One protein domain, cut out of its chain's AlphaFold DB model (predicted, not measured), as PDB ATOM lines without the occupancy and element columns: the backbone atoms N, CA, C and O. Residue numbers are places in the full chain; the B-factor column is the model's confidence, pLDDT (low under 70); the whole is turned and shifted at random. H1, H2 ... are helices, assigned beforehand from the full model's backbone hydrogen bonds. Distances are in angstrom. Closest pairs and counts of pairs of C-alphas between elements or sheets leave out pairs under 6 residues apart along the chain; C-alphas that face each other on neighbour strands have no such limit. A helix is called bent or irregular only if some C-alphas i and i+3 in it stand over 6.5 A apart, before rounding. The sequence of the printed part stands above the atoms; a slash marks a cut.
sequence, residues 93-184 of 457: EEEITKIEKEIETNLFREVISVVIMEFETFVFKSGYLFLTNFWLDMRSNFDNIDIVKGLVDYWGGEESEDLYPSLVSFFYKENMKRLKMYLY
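AT A GLANCE: This is residues 93 to 184 of the 457 residues of the protein "Predicted secreted protein" of Cryptosporidium parvum (strain Iowa II) (UniProt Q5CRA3). Four helices, H1, H2, H5 and H6, pack crosswise, with H5 in the middle and the long, kinked H6 crossing it. H1 and H2 make a corner: H1 packs on H6, H2 packs on H5 and H6, and the far ends of the corner, Glu 94 and Phe 124, make the longest reach. Short H3 packs on H5, and H4 lies at the margin, near H3. The 92 printed residues hold six named helices, H1 to H6 in order along the chain, and no named strand; the class is all helix. The whole is compact, with a radius of gyration of the C-alphas of 12.4 A and spans of 38 by 32 by 25 A.

HOW THE PARTS SIT: Start at H1, residues 93 to 109, which touches H6, residues 163 to 183, closest at the C-alphas of Phe 108 and Leu 179, 6.2 A apart; they run the same way at a steep tilt of 46 degrees. After a tight link comes H2, residues 111 to 124, close to H1 but not clearly touching it, and about perpendicular to it at 74 degrees. H2 touches H6 with residues 111 to 115 alone, closest at the C-alphas of Val 111 and Leu 179, 6.8 A apart. Its residues 118 to 121 alone touch H5, residues 145 to 156, where the C-alphas of Glu 118 and Trp 155 are closest at 7.0 A. Next, H3, residues 127 to 130, touches H5, closest at the C-alphas of Gly 127 and Val 152, 5.6 A apart. H4, residues 133 to 139, touches no helix; it is near H3, with the C-alphas of Leu 129 and Trp 135 closest at 6.4 A. H5 and H6 touch about perpendicular at 78 degrees, closest at the C-alphas of Gly 150 and Pro 165, 3.8 A apart; H6 does so with residues 164 to 172 alone. In H1, H2, H4 and H5 every O i to N i+4 pair is within hydrogen-bond range, in H6 14 of 17 are, and H3 is too short for such a pair.

IN THESE COORDINATES: Find C-alpha 93 at (174.240, 216.724, 297.708); from there H1 runs 24.1 A to C-alpha 109. H2 runs 19.3 A from C-alpha 111 at (158.808, 214.609, 319.003). H3 and H4 follow, with four and seven residues, and H5 covers 16.3 A. H6, 28.1 A long, ends at C-alpha 183 at (152.784, 218.369, 318.836); it is irregular, with C-alphas 174 and 177 7.9 A apart, and has a kink of 68 degrees near residue 175.

THE WHOLE: The C-alphas of Glu 94 and Phe 124 are the two farthest apart, at 39.1 A. The printed part has no cut and no long link; the link from H5 to H6, six residues, is short. Mean pLDDT of the printed part is 89.4, and residue 93 alone is under 70.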
ATOM      1  N   GLU A  93     175.517 216.037 297.455       67.62
ATOM      2  CA  GLU A  93     174.240 216.724 297.708       67.62
ATOM      3  C   GLU A  93     173.100 215.728 297.975       67.62
ATOM      4  O   GLU A  93     172.266 215.947 298.861       67.62
ATOM      5  N   GLU A  94     173.086 214.598 297.264       73.19
ATOM      6  CA  GLU A  94     172.156 213.492 297.515       73.19
ATOM      7  C   GLU A  94     172.364 212.860 298.900       73.19
ATOM      8  O   GLU A  94     171.390 212.613 299.618       73.19
ATOM      9  N   GLU A  95     173.617 212.653 299.311       76.69
ATOM     10  CA  GLU A  95     173.971 212.116 300.631       76.69
ATOM     11  C   GLU A  95     173.548 213.061 301.771       76.69
ATOM     12  O   GLU A  95     172.921 212.625 302.737       76.69
ATOM     13  N   ILE A  96     173.786 214.367 301.622       77.06
ATOM     14  CA  ILE A  96     173.364 215.397 302.588       77.06
ATOM     15  C   ILE A  96     171.841 215.441 302.707       77.06
ATOM     16  O   ILE A  96     171.301 215.441 303.813       77.06
ATOM     17  N   THR A  97     171.137 215.413 301.573       81.44
ATOM     18  CA  THR A  97     169.668 215.405 301.548       81.44
ATOM     19  C   THR A  97     169.110 214.153 302.232       81.44
ATOM     20  O   THR A  97     168.060 214.206 302.875       81.44
ATOM     21  N   LYS A  98     169.792 213.009 302.103       86.12
ATOM     22  CA  LYS A  98     169.410 211.766 302.779       86.12
ATOM     23  C   LYS A  98     169.587 211.874 304.295       86.12
ATOM     24  O   LYS A  98     168.660 211.520 305.018       86.12
ATOM     25  N   ILE A  99     170.723 212.403 304.754       86.25
ATOM     26  CA  ILE A  99     171.001 212.632 306.181       86.25
ATOM     27  C   ILE A  99     169.975 213.601 306.779       86.25
ATOM     28  O   ILE A  99     169.393 213.313 307.820       86.25
ATOM     29  N   GLU A 100     169.688 214.722 306.110       86.25
ATOM     30  CA  GLU A 100     168.699 215.694 306.592       86.25
ATOM     31  C   GLU A 100     167.308 215.059 306.744       86.25
ATOM     32  O   GLU A 100     166.656 215.234 307.774       86.25
ATOM     33  N   LYS A 101     166.873 214.258 305.761       89.25
ATOM     34  CA  LYS A 101     165.603 213.520 305.831       89.25
ATOM     35  C   LYS A 101     165.576 212.482 306.949       89.25
ATOM     36  O   LYS A 101     164.525 212.278 307.554       89.25
ATOM     37  N   GLU A 102     166.690 211.806 307.211       91.88
ATOM     38  CA  GLU A 102     166.812 210.841 308.306       91.88
ATOM     39  C   GLU A 102     166.664 211.533 309.665       91.88
ATOM     40  O   GLU A 102     165.864 211.090 310.495       91.88
ATOM     41  N   ILE A 103     167.368 212.655 309.855       93.44
ATOM     42  CA  ILE A 103     167.272 213.498 311.052       93.44
ATOM     43  C   ILE A 103     165.837 214.000 311.217       93.44
ATOM     44  O   ILE A 103     165.248 213.848 312.286       93.44
ATOM     45  N   GLU A 104     165.242 214.556 310.158       92.94
ATOM     46  CA  GLU A 104     163.858 215.024 310.172       92.94
ATOM     47  C   GLU A 104     162.897 213.904 310.584       92.94
ATOM     48  O   GLU A 104     162.118 214.069 311.522       92.94
ATOM     49  N   THR A 105     162.977 212.747 309.929       93.19
ATOM     50  CA  THR A 105     162.076 211.616 310.183       93.19
ATOM     51  C   THR A 105     162.160 211.157 311.635       93.19
ATOM     52  O   THR A 105     161.127 211.023 312.290       93.19
ATOM     53  N   ASN A 106     163.373 210.975 312.164       93.44
ATOM     54  CA  ASN A 106     163.581 210.558 313.549       93.44
ATOM     55  C   ASN A 106     163.061 211.601 314.546       93.44
ATOM     56  O   ASN A 106     162.318 211.263 315.466       93.44
ATOM     57  N   LEU A 107     163.404 212.878 314.354       94.19
ATOM     58  CA  LEU A 107     163.017 213.944 315.278       94.19
ATOM     59  C   LEU A 107     161.503 214.203 315.292       94.19
ATOM     60  O   LEU A 107     160.944 214.491 316.351       94.19
ATOM     61  N   PHE A 108     160.820 214.100 314.147       94.06
ATOM     62  CA  PHE A 108     159.360 214.230 314.091       94.06
ATOM     63  C   PHE A 108     158.644 212.996 314.647       94.06
ATOM     64  O   PHE A 108     157.641 213.154 315.345       94.06
ATOM     65  N   ARG A 109     159.160 211.787 314.385       94.12
ATOM     66  CA  ARG A 109     158.630 210.539 314.955       94.12
ATOM     67  C   ARG A 109     158.710 210.556 316.482       94.12
ATOM     68  O   ARG A 109     157.720 210.276 317.150       94.12
ATOM     69  N   GLU A 110     159.846 210.989 317.019       94.50
ATOM     70  CA  GLU A 110     160.131 211.010 318.456       94.50
ATOM     71  C   GLU A 110     159.885 212.375 319.116       94.50
ATOM     72  O   GLU A 110     160.423 212.665 320.182       94.50
ATOM     73  N   VAL A 111     159.043 213.230 318.527       95.44
ATOM     74  CA  VAL A 111     158.808 214.609 319.003       95.44
ATOM     75  C   VAL A 111     158.421 214.694 320.487       95.44
ATOM     76  O   VAL A 111     158.842 215.620 321.179       95.44
ATOM     77  N   ILE A 112     157.639 213.733 320.995       95.69
ATOM     78  CA  ILE A 112     157.244 213.667 322.411       95.69
ATOM     79  C   ILE A 112     158.488 213.453 323.280       95.69
ATOM     80  O   ILE A 112     158.704 214.201 324.235       95.69
ATOM     81  N   SER A 113     159.323 212.479 322.909       94.88
ATOM     82  CA  SER A 113     160.591 212.165 323.568       94.88
ATOM     83  C   SER A 113     161.536 213.367 323.524       94.88
ATOM     84  O   SER A 113     162.035 213.770 324.567       94.88
ATOM     85  N   VAL A 114     161.694 214.025 322.368       95.69
ATOM     86  CA  VAL A 114     162.541 215.224 322.211       95.69
ATOM     87  C   VAL A 114     162.119 216.349 323.163       95.69
ATOM     88  O   VAL A 114     162.963 216.930 323.843       95.69
ATOM     89  N   VAL A 115     160.818 216.654 323.246       96.31
ATOM     90  CA  VAL A 115     160.291 217.714 324.128       96.31
ATOM     91  C   VAL A 115     160.518 217.389 325.603       96.31
ATOM     92  O   VAL A 115     160.900 218.263 326.382       96.31
ATOM     93  N   ILE A 116     160.281 216.137 325.994       95.81
ATOM     94  CA  ILE A 116     160.483 215.683 327.369       95.81
ATOM     95  C   ILE A 116     161.973 215.681 327.720       95.81
ATOM     96  O   ILE A 116     162.339 216.180 328.778       95.81
ATOM     97  N   MET A 117     162.838 215.184 326.836       95.00
ATOM     98  CA  MET A 117     164.287 215.159 327.046       95.00
ATOM     99  C   MET A 117     164.868 216.566 327.179       95.00
ATOM    100  O   MET A 117     165.675 216.807 328.075       95.00
ATOM    101  N   GLU A 118     164.431 217.517 326.349       95.12
ATOM    102  CA  GLU A 118     164.823 218.926 326.481       95.12
ATOM    103  C   GLU A 118     164.447 219.467 327.869       95.12
ATOM    104  O   GLU A 118     165.256 220.101 328.551       95.12
ATOM    105  N   PHE A 119     163.216 219.193 328.307       93.75
ATOM    106  CA  PHE A 119     162.714 219.633 329.604       93.75
ATOM    107  C   PHE A 119     163.470 218.992 330.771       93.75
ATOM    108  O   PHE A 119     163.875 219.691 331.696       93.75
ATOM    109  N   GLU A 120     163.709 217.686 330.725       91.62
ATOM    110  CA  GLU A 120     164.460 216.971 331.755       91.62
ATOM    111  C   GLU A 120     165.930 217.381 331.794       91.62
ATOM    112  O   GLU A 120     166.494 217.518 332.879       91.62
ATOM    113  N   THR A 121     166.536 217.674 330.644       90.19
ATOM    114  CA  THR A 121     167.898 218.221 330.595       90.19
ATOM    115  C   THR A 121     167.955 219.550 331.343       90.19
ATOM    116  O   THR A 121     168.880 219.785 332.118       90.19
ATOM    117  N   PHE A 122     166.934 220.396 331.194       87.38
ATOM    118  CA  PHE A 122     166.852 221.668 331.906       87.38
ATOM    119  C   PHE A 122     166.546 221.507 333.406       87.38
ATOM    120  O   PHE A 122     167.177 222.161 334.235       87.38
ATOM    121  N   VAL A 123     165.589 220.648 333.771       87.06
ATOM    122  CA  VAL A 123     165.109 220.504 335.159       87.06
ATOM    123  C   VAL A 123     166.023 219.615 336.003       87.06
ATOM    124  O   VAL A 123     166.287 219.929 337.163       87.06
ATOM    125  N   PHE A 124     166.519 218.520 335.430       85.81
ATOM    126  CA  PHE A 124     167.296 217.494 336.125       85.81
ATOM    127  C   PHE A 124     168.753 217.417 335.681       85.81
ATOM    128  O   PHE A 124     169.467 216.559 336.182       85.81
ATOM    129  N   LYS A 125     169.224 218.252 334.745       85.25
ATOM    130  CA  LYS A 125     170.575 218.106 334.166       85.25
ATOM    131  C   LYS A 125     170.823 216.685 333.637       85.25
ATOM    132  O   LYS A 125     171.918 216.143 333.764       85.25
ATOM    133  N   SER A 126     169.793 216.072 333.054       87.50
ATOM    134  CA  SER A 126     169.795 214.667 332.636       87.50
ATOM    135  C   SER A 126     170.503 214.399 331.305       87.50
ATOM    136  O   SER A 126     170.400 213.289 330.796       87.50
ATOM    137  N   GLY A 127     171.243 215.364 330.744       87.56
ATOM    138  CA  GLY A 127     171.956 215.183 329.472       87.56
ATOM    139  C   GLY A 127     172.836 213.928 329.471       87.56
ATOM    140  O   GLY A 127     172.747 213.117 328.559       87.56
ATOM    141  N   TYR A 128     173.580 213.696 330.560       88.62
ATOM    142  CA  TYR A 128     174.392 212.484 330.717       88.62
ATOM    143  C   TYR A 128     173.562 211.192 330.694       88.62
ATOM    144  O   TYR A 128     173.982 210.229 330.066       88.62
ATOM    145  N   LEU A 129     172.381 211.169 331.332       90.88
ATOM    146  CA  LEU A 129     171.506 209.989 331.359       90.88
ATOM    147  C   LEU A 129     171.147 209.544 329.938       90.88
ATOM    148  O   LEU A 129     171.251 208.357 329.637       90.88
ATOM    149  N   PHE A 130     170.786 210.486 329.066       92.12
ATOM    150  CA  PHE A 130     170.367 210.197 327.691       92.12
ATOM    151  C   PHE A 130     171.484 209.648 326.799       92.12
ATOM    152  O   PHE A 130     171.200 209.036 325.775       92.12
ATOM    153  N   LEU A 131     172.743 209.826 327.202       90.69
ATOM    154  CA  LEU A 131     173.911 209.293 326.500       90.69
ATOM    155  C   LEU A 131     174.393 207.949 327.066       90.69
ATOM    156  O   LEU A 131     175.354 207.383 326.553       90.69
ATOM    157  N   THR A 132     173.762 207.432 328.125       90.69
ATOM    158  CA  THR A 132     174.132 206.129 328.701       90.69
ATOM    159  C   THR A 132     173.552 204.973 327.897       90.69
ATOM    160  O   THR A 132     172.393 205.023 327.483       90.69
ATOM    161  N   ASN A 133     174.305 203.876 327.783       89.38
ATOM    162  CA  ASN A 133     173.806 202.649 327.148       89.38
ATOM    163  C   ASN A 133     172.545 202.124 327.848       89.38
ATOM    164  O   ASN A 133     171.635 201.619 327.202       89.38
ATOM    165  N   PHE A 134     172.460 202.309 329.169       90.38
ATOM    166  CA  PHE A 134     171.285 201.917 329.939       90.38
ATOM    167  C   PHE A 134     170.013 202.637 329.478       90.38
ATOM    168  O   PHE A 134     168.994 201.992 329.254       90.38
ATOM    169  N   TRP A 135     170.044 203.965 329.330       91.81
ATOM    170  CA  TRP A 135     168.858 204.690 328.868       91.81
ATOM    171  C   TRP A 135     168.515 204.332 327.420       91.81
ATOM    172  O   TRP A 135     167.339 204.168 327.095       91.81
ATOM    173  N   LEU A 136     169.529 204.163 326.571       88.19
ATOM    174  CA  LEU A 136     169.327 203.809 325.170       88.19
ATOM    175  C   LEU A 136     168.610 202.473 325.014       88.19
ATOM    176  O   LEU A 136     167.576 202.425 324.356       88.19
ATOM    177  N   ASP A 137     169.088 201.437 325.695       87.88
ATOM    178  CA  ASP A 137     168.510 200.097 325.597       87.88
ATOM    179  C   ASP A 137     167.093 200.017 326.187       87.88
ATOM    180  O   ASP A 137     166.289 199.187 325.766       87.88
ATOM    181  N   MET A 138     166.782 200.853 327.184       86.62
ATOM    182  CA  MET A 138     165.532 200.748 327.948       86.62
ATOM    183  C   MET A 138     164.440 201.714 327.488       86.62
ATOM    184  O   MET A 138     163.259 201.468 327.742       86.62
ATOM    185  N   ARG A 139     164.813 202.852 326.892       85.00
ATOM    186  CA  ARG A 139     163.900 203.989 326.680       85.00
ATOM    187  C   ARG A 139     163.985 204.622 325.301       85.00
ATOM    188  O   ARG A 139     163.043 205.326 324.934       85.00
ATOM    189  N   SER A 140     165.086 204.446 324.575       83.94
ATOM    190  CA  SER A 140     165.274 205.128 323.299       83.94
ATOM    191  C   SER A 140     164.547 204.410 322.171       83.94
ATOM    192  O   SER A 140     164.736 203.220 321.948       83.94
ATOM    193  N   ASN A 141     163.777 205.182 321.409       84.81
ATOM    194  CA  ASN A 141     163.237 204.778 320.111       84.81
ATOM    195  C   ASN A 141     163.970 205.483 318.951       84.81
ATOM    196  O   ASN A 141     163.482 205.490 317.819       84.81
ATOM    197  N   PHE A 142     165.099 206.146 319.225       85.25
ATOM    198  CA  PHE A 142     165.926 206.744 318.180       85.25
ATOM    199  C   PHE A 142     166.720 205.656 317.469       85.25
ATOM    200  O   PHE A 142     167.391 204.856 318.119       85.25
ATOM    201  N   ASP A 143     166.695 205.678 316.136       80.56
ATOM    202  CA  ASP A 143     167.417 204.691 315.322       80.56
ATOM    203  C   ASP A 143     168.939 204.917 315.359       80.56
ATOM    204  O   ASP A 143     169.718 204.015 315.058       80.56
ATOM    205  N   ASN A 144     169.368 206.130 315.726       83.62
ATOM    206  CA  ASN A 144     170.763 206.544 315.755       83.62
ATOM    207  C   ASN A 144     171.067 207.387 317.008       83.62
ATOM    208  O   ASN A 144     170.472 208.447 317.224       83.62
ATOM    209  N   ILE A 145     172.031 206.930 317.813       87.31
ATOM    210  CA  ILE A 145     172.509 207.610 319.025       87.31
ATOM    211  C   ILE A 145     173.078 209.004 318.740       87.31
ATOM    212  O   ILE A 145     172.915 209.912 319.555       87.31
ATOM    213  N   ASP A 146     173.664 209.227 317.564       90.19
ATOM    214  CA  ASP A 146     174.233 210.527 317.204       90.19
ATOM    215  C   ASP A 146     173.159 211.623 317.105       90.19
ATOM    216  O   ASP A 146     173.459 212.806 317.278       90.19
ATOM    217  N   ILE A 147     171.887 211.242 316.911       92.25
ATOM    218  CA  ILE A 147     170.744 212.160 317.000       92.25
ATOM    219  C   ILE A 147     170.560 212.638 318.439       92.25
ATOM    220  O   ILE A 147     170.439 213.835 318.693       92.25
ATOM    221  N   VAL A 148     170.560 211.710 319.395       93.62
ATOM    222  CA  VAL A 148     170.427 212.044 320.817       93.62
ATOM    223  C   VAL A 148     171.625 212.871 321.280       93.62
ATOM    224  O   VAL A 148     171.425 213.883 321.949       93.62
ATOM    225  N   LYS A 149     172.842 212.501 320.862       93.50
ATOM    226  CA  LYS A 149     174.064 213.268 321.131       93.50
ATOM    227  C   LYS A 149     173.947 214.707 320.633       93.50
ATOM    228  O   LYS A 149     174.083 215.623 321.433       93.50
ATOM    229  N   GLY A 150     173.570 214.915 319.369       93.75
ATOM    230  CA  GLY A 150     173.409 216.267 318.823       93.75
ATOM    231  C   GLY A 150     172.368 217.103 319.575       93.75
ATOM    232  O   GLY A 150     172.589 218.275 319.865       93.75
ATOM    233  N   LEU A 151     171.241 216.504 319.975       95.25
ATOM    234  CA  LEU A 151     170.250 217.200 320.804       95.25
ATOM    235  C   LEU A 151     170.812 217.608 322.175       95.25
ATOM    236  O   LEU A 151     170.623 218.751 322.595       95.25
ATOM    237  N   VAL A 152     171.496 216.687 322.862       94.12
ATOM    238  CA  VAL A 152     172.088 216.932 324.184       94.12
ATOM    239  C   VAL A 152     173.180 217.999 324.107       94.12
ATOM    240  O   VAL A 152     173.142 218.931 324.911       94.12
ATOM    241  N   ASP A 153     174.075 217.923 323.121       90.94
ATOM    242  CA  ASP A 153     175.142 218.906 322.894       90.94
ATOM    243  C   ASP A 153     174.542 220.302 322.655       90.94
ATOM    244  O   ASP A 153     174.903 221.275 323.325       90.94
ATOM    245  N   TYR A 154     173.516 220.393 321.796       93.00
ATOM    246  CA  TYR A 154     172.799 221.645 321.547       93.00
ATOM    247  C   TYR A 154     172.181 222.244 322.821       93.00
ATOM    248  O   TYR A 154     172.270 223.457 323.039       93.00
ATOM    249  N   TRP A 155     171.540 221.432 323.667       92.88
ATOM    250  CA  TRP A 155     170.956 221.910 324.928       92.88
ATOM    251  C   TRP A 155     172.011 222.258 325.980       92.88
ATOM    252  O   TRP A 155     171.783 223.171 326.778       92.88
ATOM    253  N   GLY A 156     173.148 221.559 325.972       86.19
ATOM    254  CA  GLY A 156     174.316 221.846 326.803       86.19
ATOM    255  C   GLY A 156     175.054 223.123 326.396       86.19
ATOM    256  O   GLY A 156     175.773 223.697 327.211       86.19
ATOM    257  N   GLY A 157     174.826 223.612 325.172       83.12
ATOM    258  CA  GLY A 157     175.563 224.739 324.601       83.12
ATOM    259  C   GLY A 157     176.963 224.350 324.125       83.12
ATOM    260  O   GLY A 157     177.822 225.221 324.007       83.12
ATOM    261  N   GLU A 158     177.184 223.060 323.876       77.56
ATOM    262  CA  GLU A 158     178.434 222.500 323.378       77.56
ATOM    263  C   GLU A 158     178.335 222.304 321.857       77.56
ATOM    264  O   GLU A 158     177.282 221.952 321.318       77.56
ATOM    265  N   GLU A 159     179.428 222.569 321.143       74.25
ATOM    266  CA  GLU A 159     179.536 222.221 319.727       74.25
ATOM    267  C   GLU A 159     180.186 220.842 319.619       74.25
ATOM    268  O   GLU A 159     181.266 220.614 320.162       74.25
ATOM    269  N   SER A 160     179.526 219.917 318.919       78.62
ATOM    270  CA  SER A 160     180.086 218.591 318.674       78.62
ATOM    271  C   SER A 160     181.255 218.677 317.696       78.62
ATOM    272  O   SER A 160     181.110 219.199 316.588       78.62
ATOM    273  N   GLU A 161     182.384 218.069 318.056       78.75
ATOM    274  CA  GLU A 161     183.511 217.860 317.134       78.75
ATOM    275  C   GLU A 161     183.126 216.926 315.970       78.75
ATOM    276  O   GLU A 161     183.642 217.045 314.856       78.75
ATOM    277  N   ASP A 162     182.167 216.025 316.204       84.31
ATOM    278  CA  ASP A 162     181.643 215.118 315.190       84.31
ATOM    279  C   ASP A 162     180.631 215.820 314.280       84.31
ATOM    280  O   ASP A 162     179.737 216.543 314.734       84.31
ATOM    281  N   LEU A 163     180.728 215.530 312.980       83.88
ATOM    282  CA  LEU A 163     179.894 216.143 311.949       83.88
ATOM    283  C   LEU A 163     178.404 215.816 312.126       83.88
ATOM    284  O   LEU A 163     177.586 216.728 312.082       83.88
ATOM    285  N   TYR A 164     178.036 214.543 312.315       88.56
ATOM    286  CA  TYR A 164     176.625 214.133 312.336       88.56
ATOM    287  C   TYR A 164     175.846 214.757 313.513       88.56
ATOM    288  O   TYR A 164     174.833 215.409 313.247       88.56
ATOM    289  N   PRO A 165     176.313 214.689 314.779       90.62
ATOM    290  CA  PRO A 165     175.653 215.394 315.881       90.62
ATOM    291  C   PRO A 165     175.579 216.911 315.651       90.62
ATOM    292  O   PRO A 165     174.546 217.520 315.915       90.62
ATOM    293  N   SER A 166     176.613 217.525 315.063       88.94
ATOM    294  CA  SER A 166     176.586 218.947 314.690       88.94
ATOM    295  C   SER A 166     175.504 219.284 313.654       88.94
ATOM    296  O   SER A 166     174.844 220.323 313.766       88.94
ATOM    297  N   LEU A 167     175.256 218.404 312.675       90.25
ATOM    298  CA  LEU A 167     174.147 218.563 311.725       90.25
ATOM    299  C   LEU A 167     172.787 218.426 312.413       90.25
ATOM    300  O   LEU A 167     171.873 219.191 312.101       90.25
ATOM    301  N   VAL A 168     172.653 217.511 313.376       92.75
ATOM    302  CA  VAL A 168     171.434 217.359 314.185       92.75
ATOM    303  C   VAL A 168     171.166 218.625 314.999       92.75
ATOM    304  O   VAL A 168     170.053 219.154 314.952       92.75
ATOM    305  N   SER A 169     172.182 219.160 315.685       93.38
ATOM    306  CA  SER A 169     172.103 220.417 316.440       93.38
ATOM    307  C   SER A 169     171.639 221.573 315.560       93.38
ATOM    308  O   SER A 169     170.730 222.325 315.926       93.38
ATOM    309  N   PHE A 170     172.235 221.702 314.372       90.81
ATOM    310  CA  PHE A 170     171.856 222.723 313.404       90.81
ATOM    311  C   PHE A 170     170.409 222.539 312.928       90.81
ATOM    312  O   PHE A 170     169.616 223.484 312.978       90.81
ATOM    313  N   PHE A 171     170.036 221.324 312.519       92.06
ATOM    314  CA  PHE A 171     168.687 221.030 312.052       92.06
ATOM    315  C   PHE A 171     167.650 221.342 313.133       92.06
ATOM    316  O   PHE A 171     166.664 222.031 312.857       92.06
ATOM    317  N   TYR A 172     167.877 220.885 314.371       93.00
ATOM    318  CA  TYR A 172     166.991 221.148 315.501       93.00
ATOM    319  C   TYR A 172     166.876 222.649 315.773       93.00
ATOM    320  O   TYR A 172     165.764 223.160 315.906       93.00
ATOM    321  N   LYS A 173     167.989 223.393 315.778       92.31
ATOM    322  CA  LYS A 173     167.991 224.853 315.962       92.31
ATOM    323  C   LYS A 173     167.102 225.570 314.941       92.31
ATOM    324  O   LYS A 173     166.308 226.433 315.329       92.31
ATOM    325  N   GLU A 174     167.205 225.200 313.667       91.25
ATOM    326  CA  GLU A 174     166.443 225.825 312.579       91.25
ATOM    327  C   GLU A 174     164.975 225.369 312.535       91.25
ATOM    328  O   GLU A 174     164.083 226.152 312.190       91.25
ATOM    329  N   ASN A 175     164.692 224.129 312.948       91.94
ATOM    330  CA  ASN A 175     163.370 223.510 312.836       91.94
ATOM    331  C   ASN A 175     162.598 223.383 314.159       91.94
ATOM    332  O   ASN A 175     161.438 222.966 314.125       91.94
ATOM    333  N   MET A 176     163.156 223.793 315.308       92.00
ATOM    334  CA  MET A 176     162.555 223.574 316.639       92.00
ATOM    335  C   MET A 176     161.097 224.031 316.723       92.00
ATOM    336  O   MET A 176     160.265 223.383 317.351       92.00
ATOM    337  N   LYS A 177     160.763 225.159 316.080       93.06
ATOM    338  CA  LYS A 177     159.412 225.719 316.114       93.06
ATOM    339  C   LYS A 177     158.455 224.814 315.345       93.06
ATOM    340  O   LYS A 177     157.393 224.498 315.864       93.06
ATOM    341  N   ARG A 178     158.847 224.386 314.141       94.50
ATOM    342  CA  ARG A 178     158.055 223.496 313.283       94.50
ATOM    343  C   ARG A 178     157.816 222.153 313.971       94.50
ATOM    344  O   ARG A 178     156.679 221.703 314.040       94.50
ATOM    345  N   LEU A 179     158.870 221.584 314.552       94.19
ATOM    346  CA  LEU A 179     158.819 220.329 315.294       94.19
ATOM    347  C   LEU A 179     157.880 220.419 316.505       94.19
ATOM    348  O   LEU A 179     156.970 219.612 316.647       94.19
ATOM    349  N   LYS A 180     158.005 221.455 317.340       95.31
ATOM    350  CA  LYS A 180     157.127 221.624 318.511       95.31
ATOM    351  C   LYS A 180     155.682 221.962 318.128       95.31
ATOM    352  O   LYS A 180     154.760 221.534 318.817       95.31
ATOM    353  N   MET A 181     155.465 222.670 317.017       94.88
ATOM    354  CA  MET A 181     154.126 222.941 316.478       94.88
ATOM    355  C   MET A 181     153.413 221.684 315.970       94.88
ATOM    356  O   MET A 181     152.185 221.647 316.000       94.88
ATOM    357  N   TYR A 182     154.154 220.652 315.553       93.38
ATOM    358  CA  TYR A 182     153.571 219.358 315.196       93.38
ATOM    359  C   TYR A 182     152.847 218.717 316.393       93.38
ATOM    360  O   TYR A 182     151.758 218.170 316.238       93.38
ATOM    361  N   LEU A 183     153.405 218.858 317.602       93.12
ATOM    362  CA  LEU A 183     152.784 218.369 318.836       93.12
ATOM    363  C   LEU A 183     151.766 219.363 319.432       93.12
ATOM    364  O   LEU A 183     150.673 218.970 319.841       93.12
ATOM    365  N   TYR A 184     152.105 220.655 319.474       94.38
ATOM    366  CA  TYR A 184     151.249 221.723 319.995       94.38
ATOM    367  C   TYR A 184     151.212 222.916 319.022       94.38
ATOM    368  O   TYR A 184     152.076 223.792 319.093       94.38
TER     369      TYR A 184